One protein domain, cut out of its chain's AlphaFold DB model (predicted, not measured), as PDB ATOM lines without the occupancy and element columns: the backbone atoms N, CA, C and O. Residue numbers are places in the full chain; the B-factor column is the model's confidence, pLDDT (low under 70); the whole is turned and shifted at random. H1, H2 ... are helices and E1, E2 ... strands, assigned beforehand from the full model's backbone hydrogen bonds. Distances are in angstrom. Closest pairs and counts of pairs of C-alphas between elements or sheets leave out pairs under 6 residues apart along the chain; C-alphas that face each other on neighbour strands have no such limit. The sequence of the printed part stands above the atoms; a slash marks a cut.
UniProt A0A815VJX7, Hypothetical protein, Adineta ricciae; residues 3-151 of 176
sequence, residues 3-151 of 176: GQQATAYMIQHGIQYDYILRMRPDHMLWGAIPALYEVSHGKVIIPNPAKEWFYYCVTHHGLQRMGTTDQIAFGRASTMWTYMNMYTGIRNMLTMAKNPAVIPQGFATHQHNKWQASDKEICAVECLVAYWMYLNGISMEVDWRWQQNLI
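This is residues 3 to 151 of the 176 residues of the protein "Hypothetical protein" of Adineta ricciae (UniProt A0A815VJX7). A small, strongly twisted sheet of four strands, E1, E6, E3 and E7, has H2 packed over one face, while H4 meets it near the E7 edge and H3 crosses H4 on the side away from the sheet. The short hairpin of E4 and E5 packs on H4, the little strand pair E2 and E8 lies beyond the ends of E1 and E7, and the length runs from H1, where residues 8 to 14 stick out, to the long stretch 98 to 124 at the other end. The printed part has 149 residues, with four named helices and eight named strands in the order H1 E1 E2 E3 E4 E5 E6 H2 H3 H4 E7 E8; the four-stranded sheet is mixed, the two pairs antiparallel. The class is mixed, helices and strands, with under half of the residues, 74 of 149, in named elements. The whole is compact, with a radius of gyration of the C-alphas of 16.2 A, yet elongated in outline, spanning 51 by 33 by 28 A.

H1 is residues 3 to 13, 15.7 A long, beginning at C-alpha 3 at (56.890, 3.797, 1.698). E1 follows at residues 19 to 23, 13.2 A, then E2 at residues 27 to 29, 6.3 A. E3 is residues 43 to 47, 12.9 A. E4, residues 56 to 58, is 6.8 A long and E5, residues 64 to 66, is 7.2 A long. E6, residues 72 to 76, is 13.9 A long, and H2, residues 77 to 84, is 10.0 A long. H3 is residues 86 to 97, and H4, residues 125 to 135, begins at C-alpha 125 at (42.067, -3.784, -9.106); each is 15.4 A long. E7 is residues 139 to 143, 13.1 A, and E8, residues 148 to 150, 7.1 A, ends at C-alpha 150 at (44.909, 14.987, -12.270).

The largest sheet runs E1 E6 E3 E7, with E1 and E7 as edge strands. E1 and E6 are antiparallel, with N 22 and O 73 2.8 A apart, within hydrogen-bond range. E6 and E3 are antiparallel, with N 45 and O 74 at 2.8 A; E3 and E7 are parallel, with N 46 and O 141 at 2.8 A. H2 and H4 on one face of this sheet make two layers, helices over strands. H2 is over E6 at a height over the sheet of 7.1 A and runs along the strands, at 13 degrees to E6 on the local plane. H4 is on the sheet, with the C-alphas of Met 133 and Ser 139 as its closest to E7, 7.1 A apart. H2 and H4 are close but not clearly touching; their closest C-alphas, of Tyr 83 and Met 133, are 7.2 A apart. H3 touches H4 about perpendicular, at 73 degrees, with the C-alphas of Ile 90 and Val 129 closest at 6.4 A. E4 and E5 form a hairpin, with N 57 and O 65 at 2.7 A; the closest C-alphas of E4 and H4, of Cys 57 and Cys 127, are 5.3 A apart. Residues 56 to 57 of E4 also pair antiparallel with residues 108 to 109. E2 and E8 are antiparallel neighbours, with N 28 and O 149 at 2.8 A. H1 is not on the four-stranded sheet and is close to but not clearly touching H2, with the C-alphas of Gly 3 and Met 84 closest at 5.1 A. Every O i to N i+4 pair is within hydrogen-bond range in H1 and H4, against 3 of 4 in H2 and 6 of 8 in H3.

The C-alphas farthest apart are those of Gly 14 and Ser 118, 53.3 A. The printed part has no cut. The long links are E2 to E3, 13 residues, and H3 to H4, 27 residues. The mean pLDDT of the printed part is 75.6, and the model's confidence is under 70 at residues 50 to 65, residue 94 and residues 96 to 125.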
ATOM      1  N   GLY A   3      56.658   4.036   0.269       80.12
ATOM      2  CA  GLY A   3      56.890   3.797   1.698       80.12
ATOM      3  C   GLY A   3      58.376   3.719   2.065       80.12
ATOM      4  O   GLY A   3      58.802   4.356   3.017       80.12
ATOM      5  N   GLN A   4      59.198   3.039   1.258       83.88
ATOM      6  CA  GLN A   4      60.645   2.926   1.506       83.88
ATOM      7  C   GLN A   4      61.365   4.275   1.387       83.88
ATOM      8  O   GLN A   4      62.289   4.538   2.150       83.88
ATOM      9  N   GLN A   5      60.944   5.130   0.449       85.25
ATOM     10  CA  GLN A   5      61.512   6.473   0.285       85.25
ATOM     11  C   GLN A   5      61.174   7.360   1.489       85.25
ATOM     12  O   GLN A   5      62.062   8.013   2.030       85.25
ATOM     13  N   ALA A   6      59.920   7.326   1.953       85.31
ATOM     14  CA  ALA A   6      59.500   8.044   3.154       85.31
ATOM     15  C   ALA A   6      60.251   7.551   4.406       85.31
ATOM     16  O   ALA A   6      60.766   8.362   5.172       85.31
ATOM     17  N   THR A   7      60.389   6.231   4.584       87.25
ATOM     18  CA  THR A   7      61.166   5.648   5.690       87.25
ATOM     19  C   THR A   7      62.632   6.081   5.646       87.25
ATOM     20  O   THR A   7      63.177   6.485   6.671       87.25
ATOM     21  N   ALA A   8      63.271   6.043   4.472       90.19
ATOM     22  CA  ALA A   8      64.660   6.470   4.319       90.19
ATOM     23  C   ALA A   8      64.850   7.944   4.706       90.19
ATOM     24  O   ALA A   8      65.774   8.263   5.451       90.19
ATOM     25  N   TYR A   9      63.946   8.824   4.267       91.06
ATOM     26  CA  TYR A   9      63.980  10.247   4.606       91.06
ATOM     27  C   TYR A   9      63.872  10.488   6.119       91.06
ATOM     28  O   TYR A   9      64.668  11.241   6.680       91.06
ATOM     29  N   MET A  10      62.934   9.811   6.789       91.50
ATOM     30  CA  MET A  10      62.740   9.922   8.240       91.50
ATOM     31  C   MET A  10      63.972   9.465   9.030       91.50
ATOM     32  O   MET A  10      64.376  10.146   9.970       91.50
ATOM     33  N   ILE A  11      64.604   8.358   8.618       93.88
ATOM     34  CA  ILE A  11      65.839   7.847   9.237       93.88
ATOM     35  C   ILE A  11      66.993   8.832   9.045       93.88
ATOM     36  O   ILE A  11      67.692   9.147  10.002       93.88
ATOM     37  N   GLN A  12      67.184   9.332   7.822       97.19
ATOM     38  CA  GLN A  12      68.278  10.250   7.494       97.19
ATOM     39  C   GLN A  12      68.221  11.555   8.294       97.19
ATOM     40  O   GLN A  12      69.266  12.110   8.620       97.19
ATOM     41  N   HIS A  13      67.017  12.028   8.618       96.06
ATOM     42  CA  HIS A  13      66.813  13.302   9.308       96.06
ATOM     43  C   HIS A  13      66.459  13.140  10.795       96.06
ATOM     44  O   HIS A  13      66.329  14.141  11.489       96.06
ATOM     45  N   GLY A  14      66.302  11.908  11.295       95.12
ATOM     46  CA  GLY A  14      65.945  11.644  12.694       95.12
ATOM     47  C   GLY A  14      64.568  12.187  13.094       95.12
ATOM     48  O   GLY A  14      64.390  12.626  14.227       95.12
ATOM     49  N   ILE A  15      63.606  12.192  12.169       94.38
ATOM     50  CA  ILE A  15      62.274  12.782  12.368       94.38
ATOM     51  C   ILE A  15      61.170  11.729  12.332       94.38
ATOM     52  O   ILE A  15      61.234  10.754  11.581       94.38
ATOM     53  N   GLN A  16      60.110  11.971  13.103       90.56
ATOM     54  CA  GLN A  16      58.879  11.192  13.070       90.56
ATOM     55  C   GLN A  16      57.699  12.076  12.657       90.56
ATOM     56  O   GLN A  16      57.630  13.244  13.027       90.56
ATOM     57  N   TYR A  17      56.761  11.496  11.910       90.50
ATOM     58  CA  TYR A  17      55.495  12.126  11.557       90.50
ATOM     59  C   TYR A  17      54.342  11.336  12.172       90.50
ATOM     60  O   TYR A  17      54.315  10.109  12.071       90.50
ATOM     61  N   ASP A  18      53.373  12.035  12.760       91.44
ATOM     62  CA  ASP A  18      52.141  11.420  13.273       91.44
ATOM     63  C   ASP A  18      51.116  11.167  12.163       91.44
ATOM     64  O   ASP A  18      50.339  10.209  12.218       91.44
ATOM     65  N   TYR A  19      51.154  12.000  11.122       92.44
ATOM     66  CA  TYR A  19      50.255  11.961   9.978       92.44
ATOM     67  C   TYR A  19      51.042  12.035   8.675       92.44
ATOM     68  O   TYR A  19      52.072  12.700   8.590       92.44
ATOM     69  N   ILE A  20      50.543  11.353   7.649       92.00
ATOM     70  CA  ILE A  20      51.159  11.318   6.325       92.00
ATOM     71  C   ILE A  20      50.085  11.653   5.295       92.00
ATOM     72  O   ILE A  20      49.065  10.970   5.211       92.00
ATOM     73  N   LEU A  21      50.342  12.685   4.492       90.62
ATOM     74  CA  LEU A  21      49.656  12.930   3.227       90.62
ATOM     75  C   LEU A  21      50.543  12.380   2.113       90.62
ATOM     76  O   LEU A  21      51.660  12.850   1.907       90.62
ATOM     77  N   ARG A  22      50.042  11.390   1.384       89.69
ATOM     78  CA  ARG A  22      50.691  10.871   0.185       89.69
ATOM     79  C   ARG A  22      49.884  11.344  -1.013       89.69
ATOM     80  O   ARG A  22      48.692  11.077  -1.088       89.69
ATOM     81  N   MET A  23      50.548  11.950  -1.986       86.62
ATOM     82  CA  MET A  23      49.943  12.440  -3.225       86.62
ATOM     83  C   MET A  23      50.829  12.049  -4.408       86.62
ATOM     84  O   MET A  23      52.055  12.050  -4.279       86.62
ATOM     85  N   ARG A  24      50.238  11.677  -5.548       83.62
ATOM     86  CA  ARG A  24      51.029  11.513  -6.772       83.62
ATOM     87  C   ARG A  24      51.461  12.884  -7.308       83.62
ATOM     88  O   ARG A  24      50.660  13.814  -7.247       83.62
ATOM     89  N   PRO A  25      52.666  13.008  -7.889       81.81
ATOM     90  CA  PRO A  25      53.156  14.278  -8.437       81.81
ATOM     91  C   PRO A  25      52.284  14.876  -9.545       81.81
ATOM     92  O   PRO A  25      52.386  16.059  -9.836       81.81
ATOM     93  N   ASP A  26      51.441  14.058 -10.168       79.81
ATOM     94  CA  ASP A  26      50.544  14.454 -11.242       79.81
ATOM     95  C   ASP A  26      49.202  15.012 -10.731       79.81
ATOM     96  O   ASP A  26      48.289  15.243 -11.515       79.81
ATOM     97  N   HIS A  27      49.071  15.279  -9.427       79.75
ATOM     98  CA  HIS A  27      47.958  16.059  -8.891       79.75
ATOM     99  C   HIS A  27      48.218  17.555  -9.028       79.75
ATOM    100  O   HIS A  27      49.224  18.081  -8.552       79.75
ATOM    101  N   MET A  28      47.246  18.258  -9.596       79.56
ATOM    102  CA  MET A  28      47.165  19.708  -9.559       79.56
ATOM    103  C   MET A  28      46.193  20.133  -8.467       79.56
ATOM    104  O   MET A  28      44.983  19.931  -8.582       79.56
ATOM    105  N   LEU A  29      46.725  20.765  -7.429       81.81
ATOM    106  CA  LEU A  29      45.944  21.431  -6.395       81.81
ATOM    107  C   LEU A  29      45.664  22.868  -6.861       81.81
ATOM    108  O   LEU A  29      46.610  23.612  -7.108       81.81
ATOM    109  N   TRP A  30      44.397  23.249  -7.041       75.56
ATOM    110  CA  TRP A  30      44.048  24.526  -7.697       75.56
ATOM    111  C   TRP A  30      43.013  25.376  -6.954       75.56
ATOM    112  O   TRP A  30      42.731  26.493  -7.382       75.56
ATOM    113  N   GLY A  31      42.445  24.884  -5.854       76.38
ATOM    114  CA  GLY A  31      41.411  25.611  -5.124       76.38
ATOM    115  C   GLY A  31      41.408  25.328  -3.625       76.38
ATOM    116  O   GLY A  31      42.456  25.140  -3.015       76.38
ATOM    117  N   ALA A  32      40.217  25.315  -3.027       77.25
ATOM    118  CA  ALA A  32      40.005  25.021  -1.620       77.25
ATOM    119  C   ALA A  32      40.501  23.611  -1.258       77.25
ATOM    120  O   ALA A  32      40.013  22.602  -1.770       77.25
ATOM    121  N   ILE A  33      41.455  23.554  -0.332       80.69
ATOM    122  CA  ILE A  33      41.927  22.324   0.302       80.69
ATOM    123  C   ILE A  33      41.494  22.424   1.763       80.69
ATOM    124  O   ILE A  33      41.931  23.352   2.450       80.69
ATOM    125  N   PRO A  34      40.597  21.549   2.247       78.00
ATOM    126  CA  PRO A  34      40.166  21.606   3.634       78.00
ATOM    127  C   PRO A  34      41.355  21.352   4.563       78.00
ATOM    128  O   PRO A  34      42.303  20.643   4.216       78.00
ATOM    129  N   ALA A  35      41.287  21.913   5.769       80.69
ATOM    130  CA  ALA A  35      42.289  21.643   6.786       80.69
ATOM    131  C   ALA A  35      42.351  20.137   7.076       80.69
ATOM    132  O   ALA A  35      41.325  19.481   7.291       80.69
ATOM    133  N   LEU A  36      43.570  19.606   7.094       78.94
ATOM    134  CA  LEU A  36      43.833  18.248   7.543       78.94
ATOM    135  C   LEU A  36      43.502  18.167   9.037       78.94
ATOM    136  O   LEU A  36      44.069  18.903   9.840       78.94
ATOM    137  N   TYR A  37      42.557  17.304   9.395       77.81
ATOM    138  CA  TYR A  37      42.121  17.092  10.775       77.81
ATOM    139  C   TYR A  37      42.699  15.794  11.334       77.81
ATOM    140  O   TYR A  37      43.190  14.942  10.592       77.81
ATOM    141  N   GLU A  38      42.630  15.623  12.652       83.19
ATOM    142  CA  GLU A  38      43.059  14.378  13.280       83.19
ATOM    143  C   GLU A  38      42.221  13.199  12.782       83.19
ATOM    144  O   GLU A  38      41.029  13.069  13.068       83.19
ATOM    145  N   VAL A  39      42.866  12.310  12.034       84.44
ATOM    146  CA  VAL A  39      42.248  11.075  11.562       84.44
ATOM    147  C   VAL A  39      42.318  10.038  12.682       84.44
ATOM    148  O   VAL A  39      43.378   9.817  13.278       84.44
ATOM    149  N   SER A  40      41.190   9.396  12.991       87.06
ATOM    150  CA  SER A  40      41.146   8.324  13.991       87.06
ATOM    151  C   SER A  40      42.040   7.148  13.585       87.06
ATOM    152  O   SER A  40      42.328   6.932  12.408       87.06
ATOM    153  N   HIS A  41      42.474   6.353  14.564       86.69
ATOM    154  CA  HIS A  41      43.244   5.146  14.280       86.69
ATOM    155  C   HIS A  41      42.467   4.190  13.358       86.69
ATOM    156  O   HIS A  41      41.249   4.060  13.480       86.69
ATOM    157  N   GLY A  42      43.168   3.545  12.422       88.38
ATOM    158  CA  GLY A  42      42.553   2.629  11.456       88.38
ATOM    159  C   GLY A  42      41.745   3.320  10.354       88.38
ATOM    160  O   GLY A  42      41.063   2.636   9.597       88.38
ATOM    161  N   LYS A  43      41.810   4.651  10.228       89.75
ATOM    162  CA  LYS A  43      41.151   5.388   9.146       89.75
ATOM    163  C   LYS A  43      42.154   5.994   8.167       89.75
ATOM    164  O   LYS A  43      43.225   6.459   8.561       89.75
ATOM    165  N   VAL A  44      41.772   6.011   6.895       90.50
ATOM    166  CA  VAL A  44      42.454   6.745   5.822       90.50
ATOM    167  C   VAL A  44      41.422   7.575   5.078       90.50
ATOM    168  O   VAL A  44      40.403   7.058   4.626       90.50
ATOM    169  N   ILE A  45      41.705   8.861   4.937       89.69
ATOM    170  CA  ILE A  45      40.950   9.766   4.089       89.69
ATOM    171  C   ILE A  45      41.504   9.670   2.671       89.69
ATOM    172  O   ILE A  45      42.715   9.745   2.469       89.69
ATOM    173  N   ILE A  46      40.622   9.530   1.691       87.19
ATOM    174  CA  ILE A  46      40.931   9.554   0.263       87.19
ATOM    175  C   ILE A  46      40.328  10.841  -0.304       87.19
ATOM    176  O   ILE A  46      39.127  10.879  -0.589       87.19
ATOM    177  N   PRO A  47      41.114  11.926  -0.420       84.62
ATOM    178  CA  PRO A  47      40.666  13.116  -1.121       84.62
ATOM    179  C   PRO A  47      40.299  12.784  -2.563       84.62
ATOM    180  O   PRO A  47      41.109  12.221  -3.294       84.62
ATOM    181  N   ASN A  48      39.098  13.141  -2.999       76.75
ATOM    182  CA  ASN A  48      38.710  12.883  -4.377       76.75
ATOM    183  C   ASN A  48      39.155  14.023  -5.310       76.75
ATOM    184  O   ASN A  48      38.894  15.188  -4.998       76.75
ATOM    185  N   PRO A  49      39.772  13.737  -6.466       72.50
ATOM    186  CA  PRO A  49      39.884  14.705  -7.544       72.50
ATOM    187  C   PRO A  49      38.534  15.091  -8.153       72.50
ATOM    188  O   PRO A  49      37.629  14.282  -8.369       72.50
ATOM    189  N   ALA A  50      38.372  16.379  -8.445       66.12
ATOM    190  CA  ALA A  50      37.154  16.877  -9.053       66.12
ATOM    191  C   ALA A  50      36.944  16.210 -10.423       66.12
ATOM    192  O   ALA A  50      37.845  16.172 -11.258       66.12
ATOM    193  N   LYS A  51      35.715  15.735 -10.669       60.84
ATOM    194  CA  LYS A  51      35.289  15.128 -11.946       60.84
ATOM    195  C   LYS A  51      36.036  13.835 -12.322       60.84
ATOM    196  O   LYS A  51      36.073  13.486 -13.505       60.84
ATOM    197  N   GLU A  52      36.584  13.123 -11.340       64.31
ATOM    198  CA  GLU A  52      37.121  11.772 -11.516       64.31
ATOM    199  C   GLU A  52      36.059  10.690 -11.258       64.31
ATOM    200  O   GLU A  52      35.060  10.923 -10.569       64.31
ATOM    201  N   TRP A  53      36.242   9.522 -11.879       62.81
ATOM    202  CA  TRP A  53      35.341   8.378 -11.753       62.81
ATOM    203  C   TRP A  53      35.818   7.449 -10.655       62.81
ATOM    204  O   TRP A  53      37.016   7.240 -10.479       62.81
ATOM    205  N   PHE A  54      34.857   6.822  -9.981       66.06
ATOM    206  CA  PHE A  54      35.142   5.786  -9.010       66.06
ATOM    207  C   PHE A  54      34.491   4.472  -9.367       66.06
ATOM    208  O   PHE A  54      33.335   4.400  -9.784       66.06
ATOM    209  N   TYR A  55      35.241   3.421  -9.079       66.56
ATOM    210  CA  TYR A  55      34.688   2.097  -8.920       66.56
ATOM    211  C   TYR A  55      33.958   2.026  -7.584       66.56
ATOM    212  O   TYR A  55      34.466   2.469  -6.557       66.56
ATOM    213  N   TYR A  56      32.768   1.451  -7.592       69.81
ATOM    214  CA  TYR A  56      32.079   0.990  -6.404       69.81
ATOM    215  C   TYR A  56      32.187  -0.526  -6.351       69.81
ATOM    216  O   TYR A  56      32.021  -1.220  -7.353       69.81
ATOM    217  N   CYS A  57      32.493  -1.013  -5.162       69.94
ATOM    218  CA  CYS A  57      32.916  -2.368  -4.893       69.94
ATOM    219  C   CYS A  57      32.033  -2.935  -3.793       69.94
ATOM    220  O   CYS A  57      32.040  -2.436  -2.666       69.94
ATOM    221  N   VAL A  58      31.290  -3.991  -4.093       64.94
ATOM    222  CA  VAL A  58      30.540  -4.722  -3.070       64.94
ATOM    223  C   VAL A  58      31.415  -5.837  -2.510       64.94
ATOM    224  O   VAL A  58      31.889  -6.712  -3.234       64.94
ATOM    225  N   THR A  59      31.650  -5.789  -1.204       64.94
ATOM    226  CA  THR A  59      32.378  -6.828  -0.469       64.94
ATOM    227  C   THR A  59      31.514  -8.071  -0.262       64.94
ATOM    228  O   THR A  59      30.287  -8.024  -0.330       64.94
ATOM    229  N   HIS A  60      32.151  -9.191   0.077       61.62
ATOM    230  CA  HIS A  60      31.466 -10.453   0.372       61.62
ATOM    231  C   HIS A  60      30.514 -10.386   1.584       61.62
ATOM    232  O   HIS A  60      29.650 -11.243   1.730       61.62
ATOM    233  N   HIS A  61      30.634  -9.357   2.428       58.94
ATOM    234  CA  HIS A  61      29.708  -9.077   3.531       58.94
ATOM    235  C   HIS A  61      28.516  -8.194   3.117       58.94
ATOM    236  O   HIS A  61      27.794  -7.700   3.977       58.94
ATOM    237  N   GLY A  62      28.338  -7.918   1.821       58.69
ATOM    238  CA  GLY A  62      27.276  -7.044   1.313       58.69
ATOM    239  C   GLY A  62      27.531  -5.548   1.524       58.69
ATOM    240  O   GLY A  62      26.723  -4.728   1.100       58.69
ATOM    241  N   LEU A  63      28.658  -5.164   2.135       64.62
ATOM    242  CA  LEU A  63      29.032  -3.757   2.273       64.62
ATOM    243  C   LEU A  63      29.570  -3.229   0.951       64.62
ATOM    244  O   LEU A  63      30.552  -3.760   0.425       64.62
ATOM    245  N   GLN A  64      28.970  -2.150   0.469       65.06
ATOM    246  CA  GLN A  64      29.454  -1.405  -0.678       65.06
ATOM    247  C   GLN A  64      30.482  -0.358  -0.253       65.06
ATOM    248  O   GLN A  64      30.330   0.308   0.770       65.06
ATOM    249  N   ARG A  65      31.543  -0.215  -1.045       69.31
ATOM    250  CA  ARG A  65      32.655   0.699  -0.788       69.31
ATOM    251  C   ARG A  65      33.142   1.335  -2.070       69.31
ATOM    252  O   ARG A  65      32.958   0.778  -3.143       69.31
ATOM    253  N   MET A  66      33.789   2.483  -1.953       71.12
ATOM    254  CA  MET A  66      34.529   3.051  -3.071       71.12
ATOM    255  C   MET A  66      35.838   2.275  -3.271       71.12
ATOM    256  O   MET A  66      36.486   1.882  -2.297       71.12
ATOM    257  N   GLY A  67      36.213   2.044  -4.523       70.56
ATOM    258  CA  GLY A  67      37.493   1.475  -4.911       70.56
ATOM    259  C   GLY A  67      38.629   2.406  -4.507       70.56
ATOM    260  O   GLY A  67      38.532   3.626  -4.649       70.56
ATOM    261  N   THR A  68      39.703   1.831  -3.972       74.81
ATOM    262  CA  THR A  68      40.880   2.607  -3.581       74.81
ATOM    263  C   THR A  68      41.735   2.875  -4.799       74.81
ATOM    264  O   THR A  68      42.100   1.942  -5.515       74.81
ATOM    265  N   THR A  69      42.144   4.125  -4.970       74.81
ATOM    266  CA  THR A  69      43.167   4.494  -5.943       74.81
ATOM    267  C   THR A  69      44.474   4.810  -5.234       74.81
ATOM    268  O   THR A  69      44.514   5.141  -4.045       74.81
ATOM    269  N   ASP A  70      45.566   4.731  -5.984       77.81
ATOM    270  CA  ASP A  70      46.877   5.182  -5.546       77.81
ATOM    271  C   ASP A  70      47.083   6.669  -5.848       77.81
ATOM    272  O   ASP A  70      48.175   7.080  -6.218       77.81
ATOM    273  N   GLN A  71      46.052   7.503  -5.757       81.75
ATOM    274  CA  GLN A  71      46.135   8.898  -6.188       81.75
ATOM    275  C   GLN A  71      46.573   9.816  -5.066       81.75
ATOM    276  O   GLN A  71      47.679  10.363  -5.095       81.75
ATOM    277  N   ILE A  72      45.748   9.900  -4.037       86.88
ATOM    278  CA  ILE A  72      45.990  10.735  -2.878       86.88
ATOM    279  C   ILE A  72      45.321  10.105  -1.662       86.88
ATOM    280  O   ILE A  72      44.228   9.548  -1.752       86.88
ATOM    281  N   ALA A  73      46.012  10.147  -0.530       90.62
ATOM    282  CA  ALA A  73      45.522   9.597   0.720       90.62
ATOM    283  C   ALA A  73      46.165  10.301   1.910       90.62
ATOM    284  O   ALA A  73      47.348  10.648   1.879       90.62
ATOM    285  N   PHE A  74      45.386  10.468   2.969       92.00
ATOM    286  CA  PHE A  74      45.794  11.107   4.206       92.00
ATOM    287  C   PHE A  74      45.360  10.280   5.412       92.00
ATOM    288  O   PHE A  74      44.233   9.800   5.481       92.00
ATOM    289  N   GLY A  75      46.234  10.129   6.397       93.50
ATOM    290  CA  GLY A  75      45.887   9.430   7.627       93.50
ATOM    291  C   GLY A  75      47.030   9.416   8.625       93.50
ATOM    292  O   GLY A  75      48.090  10.001   8.392       93.50
ATOM    293  N   ARG A  76      46.827   8.714   9.742       93.06
ATOM    294  CA  ARG A  76      47.897   8.474  10.720       93.06
ATOM    295  C   ARG A  76      49.026   7.670  10.094       93.06
ATOM    296  O   ARG A  76      48.770   6.736   9.333       93.06
ATOM    297  N   ALA A  77      50.264   7.974  10.471       91.00
ATOM    298  CA  ALA A  77      51.448   7.298   9.951       91.00
ATOM    299  C   ALA A  77      51.352   5.771  10.101       91.00
ATOM    300  O   ALA A  77      51.596   5.051   9.136       91.00
ATOM    301  N   SER A  78      50.870   5.281  11.251       89.50
ATOM    302  CA  SER A  78      50.652   3.848  11.514       89.50
ATOM    303  C   SER A  78      49.801   3.152  10.448       89.50
ATOM    304  O   SER A  78      50.071   2.015  10.084       89.50
ATOM    305  N   THR A  79      48.780   3.838   9.936       91.88
ATOM    306  CA  THR A  79      47.850   3.307   8.934       91.88
ATOM    307  C   THR A  79      48.368   3.558   7.515       91.88
ATOM    308  O   THR A  79      48.251   2.706   6.632       91.88
ATOM    309  N   MET A  80      49.012   4.705   7.305       92.00
ATOM    310  CA  MET A  80      49.580   5.095   6.020       92.00
ATOM    311  C   MET A  80      50.761   4.219   5.595       92.00
ATOM    312  O   MET A  80      50.974   4.049   4.396       92.00
ATOM    313  N   TRP A  81      51.486   3.593   6.528       89.38
ATOM    314  CA  TRP A  81      52.496   2.586   6.183       89.38
ATOM    315  C   TRP A  81      51.897   1.378   5.472       89.38
ATOM    316  O   TRP A  81      52.438   0.934   4.460       89.38
ATOM    317  N   THR A  82      50.756   0.879   5.939       89.44
ATOM    318  CA  THR A  82      50.025  -0.185   5.243       89.44
ATOM    319  C   THR A  82      49.527   0.315   3.894       89.44
ATOM    320  O   THR A  82      49.761  -0.342   2.882       89.44
ATOM    321  N   TYR A  83      48.950   1.523   3.842       88.31
ATOM    322  CA  TYR A  83      48.477   2.104   2.584       88.31
ATOM    323  C   TYR A  83      49.592   2.199   1.525       88.31
ATOM    324  O   TYR A  83      49.436   1.748   0.392       88.31
ATOM    325  N   MET A  84      50.766   2.713   1.898       88.00
ATOM    326  CA  MET A  84      51.915   2.842   0.994       88.00
ATOM    327  C   MET A  84      52.523   1.496   0.567       88.00
ATOM    328  O   MET A  84      53.240   1.447  -0.435       88.00
ATOM    329  N   ASN A  85      52.223   0.415   1.291       83.69
ATOM    330  CA  ASN A  85      52.624  -0.953   0.964       83.69
ATOM    331  C   ASN A  85      51.543  -1.739   0.200       83.69
ATOM    332  O   ASN A  85      51.716  -2.936  -0.042       83.69
ATOM    333  N   MET A  86      50.461  -1.086  -0.247       81.50
ATOM    334  CA  MET A  86      49.383  -1.755  -0.986       81.50
ATOM    335  C   MET A  86      49.890  -2.542  -2.194       81.50
ATOM    336  O   MET A  86      49.462  -3.667  -2.413       81.50
ATOM    337  N   TYR A  87      50.874  -2.023  -2.932       74.38
ATOM    338  CA  TYR A  87      51.424  -2.696  -4.112       74.38
ATOM    339  C   TYR A  87      52.106  -4.033  -3.809       74.38
ATOM    340  O   TYR A  87      52.184  -4.894  -4.687       74.38
ATOM    341  N   THR A  88      52.572  -4.237  -2.578       76.56
ATOM    342  CA  THR A  88      53.102  -5.526  -2.133       76.56
ATOM    343  C   THR A  88      51.965  -6.510  -1.871       76.56
ATOM    344  O   THR A  88      51.988  -7.618  -2.401       76.56
ATOM    345  N   GLY A  89      50.936  -6.095  -1.123       71.31
ATOM    346  CA  GLY A  89      49.778  -6.939  -0.808       71.31
ATOM    347  C   GLY A  89      48.911  -7.277  -2.025       71.31
ATOM    348  O   GLY A  89      48.460  -8.413  -2.183       71.31
ATOM    349  N   ILE A  90      48.738  -6.317  -2.937       71.56
ATOM    350  CA  ILE A  90      47.927  -6.452  -4.152       71.56
ATOM    351  C   ILE A  90      48.465  -7.533  -5.081       71.56
ATOM    352  O   ILE A  90      47.668  -8.254  -5.666       71.56
ATOM    353  N   ARG A  91      49.785  -7.715  -5.207       74.06
ATOM    354  CA  ARG A  91      50.344  -8.763  -6.085       74.06
ATOM    355  C   ARG A  91      49.855 -10.162  -5.706       74.06
ATOM    356  O   ARG A  91      49.494 -10.948  -6.584       74.06
ATOM    357  N   ASN A  92      49.790 -10.446  -4.408       71.56
ATOM    358  CA  ASN A  92      49.297 -11.726  -3.905       71.56
ATOM    359  C   ASN A  92      47.801 -11.882  -4.192       71.56
ATOM    360  O   ASN A  92      47.378 -12.902  -4.731       71.56
ATOM    361  N   MET A  93      47.010 -10.838  -3.939       70.00
ATOM    362  CA  MET A  93      45.579 -10.862  -4.244       70.00
ATOM    363  C   MET A  93      45.276 -10.945  -5.733       70.00
ATOM    364  O   MET A  93      44.360 -11.658  -6.100       70.00
ATOM    365  N   LEU A  94      46.027 -10.261  -6.596       69.88
ATOM    366  CA  LEU A  94      45.880 -10.367  -8.049       69.88
ATOM    367  C   LEU A  94      46.165 -11.792  -8.517       69.88
ATOM    368  O   LEU A  94      45.494 -12.296  -9.411       69.88
ATOM    369  N   THR A  95      47.136 -12.461  -7.896       70.81
ATOM    370  CA  THR A  95      47.434 -13.869  -8.177       70.81
ATOM    371  C   THR A  95      46.268 -14.767  -7.757       70.81
ATOM    372  O   THR A  95      45.883 -15.648  -8.518       70.81
ATOM    373  N   MET A  96      45.644 -14.496  -6.607       65.44
ATOM    374  CA  MET A  96      44.426 -15.188  -6.164       65.44
ATOM    375  C   MET A  96      43.199 -14.842  -7.024       65.44
ATOM    376  O   MET A  96      42.397 -15.722  -7.307       65.44
ATOM    377  N   ALA A  97      43.073 -13.596  -7.489       62.94
ATOM    378  CA  ALA A  97      41.967 -13.097  -8.311       62.94
ATOM    379  C   ALA A  97      41.931 -13.739  -9.699       62.94
ATOM    380  O   ALA A  97      40.861 -13.896 -10.281       62.94
ATOM    381  N   LYS A  98      43.095 -14.156 -10.216       65.00
ATOM    382  CA  LYS A  98      43.185 -14.978 -11.431       65.00
ATOM    383  C   LYS A  98      42.503 -16.336 -11.270       65.00
ATOM    384  O   LYS A  98      42.183 -16.956 -12.277       65.00
ATOM    385  N   ASN A  99      42.291 -16.801 -10.036       62.34
ATOM    386  CA  ASN A  99      41.488 -17.977  -9.753       62.34
ATOM    387  C   ASN A  99      40.040 -17.555  -9.414       62.34
ATOM    388  O   ASN A  99      39.768 -17.149  -8.279       62.34
ATOM    389  N   PRO A 100      39.089 -17.683 -10.358       55.88
ATOM    390  CA  PRO A 100      37.706 -17.249 -10.164       55.88
ATOM    391  C   PRO A 100      36.957 -18.005  -9.051       55.88
ATOM    392  O   PRO A 100      35.880 -17.571  -8.659       55.88
ATOM    393  N   ALA A 101      37.511 -19.103  -8.520       56.78
ATOM    394  CA  ALA A 101      36.939 -19.838  -7.391       56.78
ATOM    395  C   ALA A 101      37.300 -19.250  -6.012       56.78
ATOM    396  O   ALA A 101      36.671 -19.603  -5.019       56.78
ATOM    397  N   VAL A 102      38.328 -18.393  -5.926       53.22
ATOM    398  CA  VAL A 102      38.937 -17.974  -4.647       53.22
ATOM    399  C   VAL A 102      38.466 -16.596  -4.194       53.22
ATOM    400  O   VAL A 102      38.402 -16.330  -2.994       53.22
ATOM    401  N   ILE A 103      38.122 -15.712  -5.128       52.66
ATOM    402  CA  ILE A 103      37.606 -14.383  -4.801       52.66
ATOM    403  C   ILE A 103      36.130 -14.347  -5.184       52.66
ATOM    404  O   ILE A 103      35.820 -14.529  -6.364       52.66
ATOM    405  N   PRO A 104      35.211 -14.078  -4.235       51.59
ATOM    406  CA  PRO A 104      33.864 -13.672  -4.589       51.59
ATOM    407  C   PRO A 104      34.036 -12.467  -5.502       51.59
ATOM    408  O   PRO A 104      34.542 -11.447  -5.038       51.59
ATOM    409  N   GLN A 105      33.735 -12.613  -6.796       53.03
ATOM    410  CA  GLN A 105      33.797 -11.504  -7.742       53.03
ATOM    411  C   GLN A 105      32.898 -10.408  -7.182       53.03
ATOM    412  O   GLN A 105      31.674 -10.481  -7.323       53.03
ATOM    413  N   GLY A 106      33.500  -9.458  -6.467       53.84
ATOM    414  CA  GLY A 106      32.796  -8.317  -5.928       53.84
ATOM    415  C   GLY A 106      32.124  -7.638  -7.103       53.84
ATOM    416  O   GLY A 106      32.705  -7.551  -8.186       53.84
ATOM    417  N   PHE A 107      30.879  -7.221  -6.922       55.22
ATOM    418  CA  PHE A 107      30.227  -6.401  -7.927       55.22
ATOM    419  C   PHE A 107      31.054  -5.117  -8.027       55.22
ATOM    420  O   PHE A 107      31.081  -4.323  -7.085       55.22
ATOM    421  N   ALA A 108      31.821  -4.998  -9.108       60.03
ATOM    422  CA  ALA A 108      32.584  -3.817  -9.447       60.03
ATOM    423  C   ALA A 108      31.819  -3.088 -10.537       60.03
ATOM    424  O   ALA A 108      31.581  -3.639 -11.610       60.03
ATOM    425  N   THR A 109      31.398  -1.874 -10.225       56.59
ATOM    426  CA  THR A 109      30.552  -1.069 -11.097       56.59
ATOM    427  C   THR A 109      30.892   0.398 -10.917       56.59
ATOM    428  O   THR A 109      31.300   0.821  -9.839       56.59
ATOM    429  N   HIS A 110      30.708   1.209 -11.953       57.31
ATOM    430  CA  HIS A 110      30.851   2.664 -11.831       57.31
ATOM    431  C   HIS A 110      29.600   3.320 -11.228       57.31
ATOM    432  O   HIS A 110      29.552   4.538 -11.081       57.31
ATOM    433  N   GLN A 111      28.568   2.540 -10.886       55.91
ATOM    434  CA  GLN A 111      27.316   3.054 -10.335       55.91
ATOM    435  C   GLN A 111      27.037   2.494  -8.951       55.91
ATOM    436  O   GLN A 111      26.992   1.287  -8.742       55.91
ATOM    437  N   HIS A 112      26.744   3.382  -8.005       55.25
ATOM    438  CA  HIS A 112      26.515   2.969  -6.629       55.25
ATOM    439  C   HIS A 112      25.267   2.079  -6.432       55.25
ATOM    440  O   HIS A 112      25.136   1.448  -5.395       55.25
ATOM    441  N   ASN A 113      24.331   2.055  -7.378       55.56
ATOM    442  CA  ASN A 113      23.039   1.375  -7.264       55.56
ATOM    443  C   ASN A 113      22.954   0.072  -8.076       55.56
ATOM    444  O   ASN A 113      21.884  -0.535  -8.140       55.56
ATOM    445  N   LYS A 114      24.044  -0.350  -8.723       54.28
ATOM    446  CA  LYS A 114      24.076  -1.577  -9.519       54.28
ATOM    447  C   LYS A 114      24.479  -2.769  -8.653       54.28
ATOM    448  O   LYS A 114      25.618  -2.881  -8.214       54.28
ATOM    449  N   TRP A 115      23.518  -3.667  -8.438       49.94
ATOM    450  CA  TRP A 115      23.652  -4.861  -7.589       49.94
ATOM    451  C   TRP A 115      23.614  -6.181  -8.377       49.94
ATOM    452  O   TRP A 115      23.650  -7.256  -7.782       49.94
ATOM    453  N   GLN A 116      23.486  -6.131  -9.709       50.97
ATOM    454  CA  GLN A 116      23.282  -7.325 -10.532       50.97
ATOM    455  C   GLN A 116      24.601  -7.954 -10.992       50.97
ATOM    456  O   GLN A 116      25.561  -7.277 -11.348       50.97
ATOM    457  N   ALA A 117      24.638  -9.289 -11.029       45.97
ATOM    458  CA  ALA A 117      25.821 -10.073 -11.404       45.97
ATOM    459  C   ALA A 117      26.222  -9.941 -12.879       45.97
ATOM    460  O   ALA A 117      27.349 -10.284 -13.226       45.97
ATOM    461  N   SER A 118      25.320  -9.457 -13.727       50.47
ATOM    462  CA  SER A 118      25.567  -9.122 -15.130       50.47
ATOM    463  C   SER A 118      26.347  -7.817 -15.311       50.47
ATOM    464  O   SER A 118      26.970  -7.638 -16.350       50.47
ATOM    465  N   ASP A 119      26.359  -6.929 -14.312       51.69
ATOM    466  CA  ASP A 119      27.054  -5.633 -14.348       51.69
ATOM    467  C   ASP A 119      28.521  -5.720 -13.873       51.69
ATOM    468  O   ASP A 119      29.126  -4.705 -13.530       51.69
ATOM    469  N   LYS A 120      29.096  -6.928 -13.791       55.47
ATOM    470  CA  LYS A 120      30.447  -7.147 -13.257       55.47
ATOM    471  C   LYS A 120      31.527  -6.691 -14.233       55.47
ATOM    472  O   LYS A 120      31.637  -7.229 -15.332       55.47
ATOM    473  N   GLU A 121      32.427  -5.834 -13.765       55.53
ATOM    474  CA  GLU A 121      33.722  -5.630 -14.414       55.53
ATOM    475  C   GLU A 121      34.786  -6.560 -13.808       55.53
ATOM    476  O   GLU A 121      35.127  -6.481 -12.629       55.53
ATOM    477  N   ILE A 122      35.321  -7.467 -14.632       47.81
ATOM    478  CA  ILE A 122      36.246  -8.554 -14.242       47.81
ATOM    479  C   ILE A 122      37.633  -8.022 -13.797       47.81
ATOM    480  O   ILE A 122      38.436  -8.763 -13.234       47.81
ATOM    481  N   CYS A 123      37.910  -6.727 -13.991       51.66
ATOM    482  CA  CYS A 123      39.252  -6.140 -13.900       51.66
ATOM    483  C   CYS A 123      39.442  -5.085 -12.791       51.66
ATOM    484  O   CYS A 123      40.417  -4.339 -12.848       51.66
ATOM    485  N   ALA A 124      38.559  -4.986 -11.795       63.44
ATOM    486  CA  ALA A 124      38.613  -3.889 -10.821       63.44
ATOM    487  C   ALA A 124      39.681  -4.091  -9.727       63.44
ATOM    488  O   ALA A 124      39.394  -4.529  -8.606       63.44
ATOM    489  N   VAL A 125      40.933  -3.758 -10.047       69.50
ATOM    490  CA  VAL A 125      42.067  -3.784  -9.106       69.50
ATOM    491  C   VAL A 125      41.799  -2.881  -7.899       69.50
ATOM    492  O   VAL A 125      42.129  -3.256  -6.777       69.50
ATOM    493  N   GLU A 126      41.117  -1.757  -8.098       73.31
ATOM    494  CA  GLU A 126      40.684  -0.797  -7.079       73.31
ATOM    495  C   GLU A 126      39.817  -1.459  -5.996       73.31
ATOM    496  O   GLU A 126      39.930  -1.136  -4.809       73.31
ATOM    497  N   CYS A 127      38.987  -2.435  -6.382       73.38
ATOM    498  CA  CYS A 127      38.163  -3.205  -5.452       73.38
ATOM    499  C   CYS A 127      38.977  -4.216  -4.643       73.38
ATOM    500  O   CYS A 127      38.702  -4.420  -3.459       73.38
ATOM    501  N   LEU A 128      40.006  -4.814  -5.247       74.88
ATOM    502  CA  LEU A 128      40.947  -5.669  -4.522       74.88
ATOM    503  C   LEU A 128      41.740  -4.852  -3.503       74.88
ATOM    504  O   LEU A 128      41.890  -5.284  -2.363       74.88
ATOM    505  N   VAL A 129      42.192  -3.649  -3.877       78.12
ATOM    506  CA  VAL A 129      42.885  -2.740  -2.953       78.12
ATOM    507  C   VAL A 129      41.984  -2.396  -1.768       78.12
ATOM    508  O   VAL A 129      42.393  -2.571  -0.621       78.12
ATOM    509  N   ALA A 130      40.741  -1.989  -2.032       78.19
ATOM    510  CA  ALA A 130      39.776  -1.647  -0.991       78.19
ATOM    511  C   ALA A 130      39.511  -2.816  -0.035       78.19
ATOM    512  O   ALA A 130      39.394  -2.632   1.181       78.19
ATOM    513  N   TYR A 131      39.445  -4.033  -0.576       77.31
ATOM    514  CA  TYR A 131      39.271  -5.238   0.218       77.31
ATOM    515  C   TYR A 131      40.495  -5.552   1.090       77.31
ATOM    516  O   TYR A 131      40.349  -5.895   2.262       77.31
ATOM    517  N   TRP A 132      41.706  -5.369   0.574       80.94
ATOM    518  CA  TRP A 132      42.930  -5.568   1.352       80.94
ATOM    519  C   TRP A 132      43.090  -4.588   2.494       80.94
ATOM    520  O   TRP A 132      43.447  -4.999   3.595       80.94
ATOM    521  N   MET A 133      42.800  -3.308   2.255       84.75
ATOM    522  CA  MET A 133      42.817  -2.296   3.312       84.75
ATOM    523  C   MET A 133      41.905  -2.728   4.461       84.75
ATOM    524  O   MET A 133      42.315  -2.729   5.618       84.75
ATOM    525  N   TYR A 134      40.712  -3.221   4.131       83.12
ATOM    526  CA  TYR A 134      39.779  -3.736   5.123       83.12
ATOM    527  C   TYR A 134      40.289  -4.945   5.900       83.12
ATOM    528  O   TYR A 134      40.150  -4.970   7.118       83.12
ATOM    529  N   LEU A 135      40.894  -5.925   5.222       81.38
ATOM    530  CA  LEU A 135      41.507  -7.072   5.898       81.38
ATOM    531  C   LEU A 135      42.615  -6.645   6.873       81.38
ATOM    532  O   LEU A 135      42.853  -7.329   7.861       81.38
ATOM    533  N   ASN A 136      43.251  -5.497   6.631       86.38
ATOM    534  CA  ASN A 136      44.238  -4.891   7.526       86.38
ATOM    535  C   ASN A 136      43.615  -3.944   8.574       86.38
ATOM    536  O   ASN A 136      44.333  -3.170   9.204       86.38
ATOM    537  N   GLY A 137      42.292  -3.975   8.760       88.69
ATOM    538  CA  GLY A 137      41.588  -3.139   9.736       88.69
ATOM    539  C   GLY A 137      41.513  -1.660   9.352       88.69
ATOM    540  O   GLY A 137      41.306  -0.814  10.219       88.69
ATOM    541  N   ILE A 138      41.697  -1.336   8.070       89.12
ATOM    542  CA  ILE A 138      41.702   0.039   7.573       89.12
ATOM    543  C   ILE A 138      40.356   0.364   6.936       89.12
ATOM    544  O   ILE A 138      39.960  -0.225   5.927       89.12
ATOM    545  N   SER A 139      39.672   1.343   7.519       87.69
ATOM    546  CA  SER A 139      38.483   1.963   6.949       87.69
ATOM    547  C   SER A 139      38.884   3.162   6.101       87.69
ATOM    548  O   SER A 139      39.649   4.021   6.540       87.69
ATOM    549  N   MET A 140      38.353   3.237   4.887       83.44
ATOM    550  CA  MET A 140      38.598   4.364   3.994       83.44
ATOM    551  C   MET A 140      37.377   5.267   3.946       83.44
ATOM    552  O   MET A 140      36.254   4.785   3.800       83.44
ATOM    553  N   GLU A 141      37.611   6.569   4.020       84.12
ATOM    554  CA  GLU A 141      36.578   7.596   3.940       84.12
ATOM    555  C   GLU A 141      36.944   8.579   2.835       84.12
ATOM    556  O   GLU A 141      38.100   8.963   2.687       84.12
ATOM    557  N   VAL A 142      35.969   8.969   2.025       79.25
ATOM    558  CA  VAL A 142      36.207   9.843   0.875       79.25
ATOM    559  C   VAL A 142      35.938  11.276   1.290       79.25
ATOM    560  O   VAL A 142      34.862  11.565   1.815       79.25
ATOM    561  N   ASP A 143      36.888  12.172   1.029       80.44
ATOM    562  CA  ASP A 143      36.692  13.605   1.242       80.44
ATOM    563  C   ASP A 143      36.497  14.316  -0.099       80.44
ATOM    564  O   ASP A 143      37.412  14.443  -0.913       80.44
ATOM    565  N   TRP A 144      35.270  14.785  -0.314       78.06
ATOM    566  CA  TRP A 144      34.824  15.440  -1.545       78.06
ATOM    567  C   TRP A 144      35.130  16.937  -1.585       78.06
ATOM    568  O   TRP A 144      34.865  17.589  -2.592       78.06
ATOM    569  N   ARG A 145      35.641  17.507  -0.489       78.44
ATOM    570  CA  ARG A 145      35.809  18.960  -0.348       78.44
ATOM    571  C   ARG A 145      37.070  19.490  -1.031       78.44
ATOM    572  O   ARG A 145      37.211  20.699  -1.172       78.44
ATOM    573  N   TRP A 146      37.988  18.612  -1.430       79.75
ATOM    574  CA  TRP A 146      39.259  18.995  -2.038       79.75
ATOM    575  C   TRP A 146      39.074  19.444  -3.487       79.75
ATOM    576  O   TRP A 146      38.555  18.710  -4.325       79.75
ATOM    577  N   GLN A 147      39.568  20.637  -3.810       79.50
ATOM    578  CA  GLN A 147      39.622  21.143  -5.179       79.50
ATOM    579  C   GLN A 147      40.980  20.820  -5.810       79.50
ATOM    580  O   GLN A 147      41.944  21.586  -5.726       79.50
ATOM    581  N   GLN A 148      41.037  19.652  -6.448       79.56
ATOM    582  CA  GLN A 148      42.212  19.136  -7.150       79.56
ATOM    583  C   GLN A 148      41.805  18.449  -8.463       79.56
ATOM    584  O   GLN A 148      40.662  18.023  -8.593       79.56
ATOM    585  N   ASN A 149      42.727  18.324  -9.416       76.81
ATOM    586  CA  ASN A 149      42.574  17.521 -10.638       76.81
ATOM    587  C   ASN A 149      43.823  16.657 -10.848       76.81
ATOM    588  O   ASN A 149      44.874  16.938 -10.274       76.81
ATOM    589  N   LEU A 150      43.735  15.670 -11.735       75.50
ATOM    590  CA  LEU A 150      44.909  14.987 -12.270       75.50
ATOM    591  C   LEU A 150      45.382  15.649 -13.566       75.50
ATOM    592  O   LEU A 150      44.590  15.924 -14.467       75.50
ATOM    593  N   ILE A 151      46.687  15.853 -13.667       74.19
ATOM    594  CA  ILE A 151      47.404  16.147 -14.904       74.19
ATOM    595  C   ILE A 151      47.828  14.795 -15.474       74.19
ATOM    596  O   ILE A 151      48.541  14.050 -14.815       74.19
TER     597      ILE A 151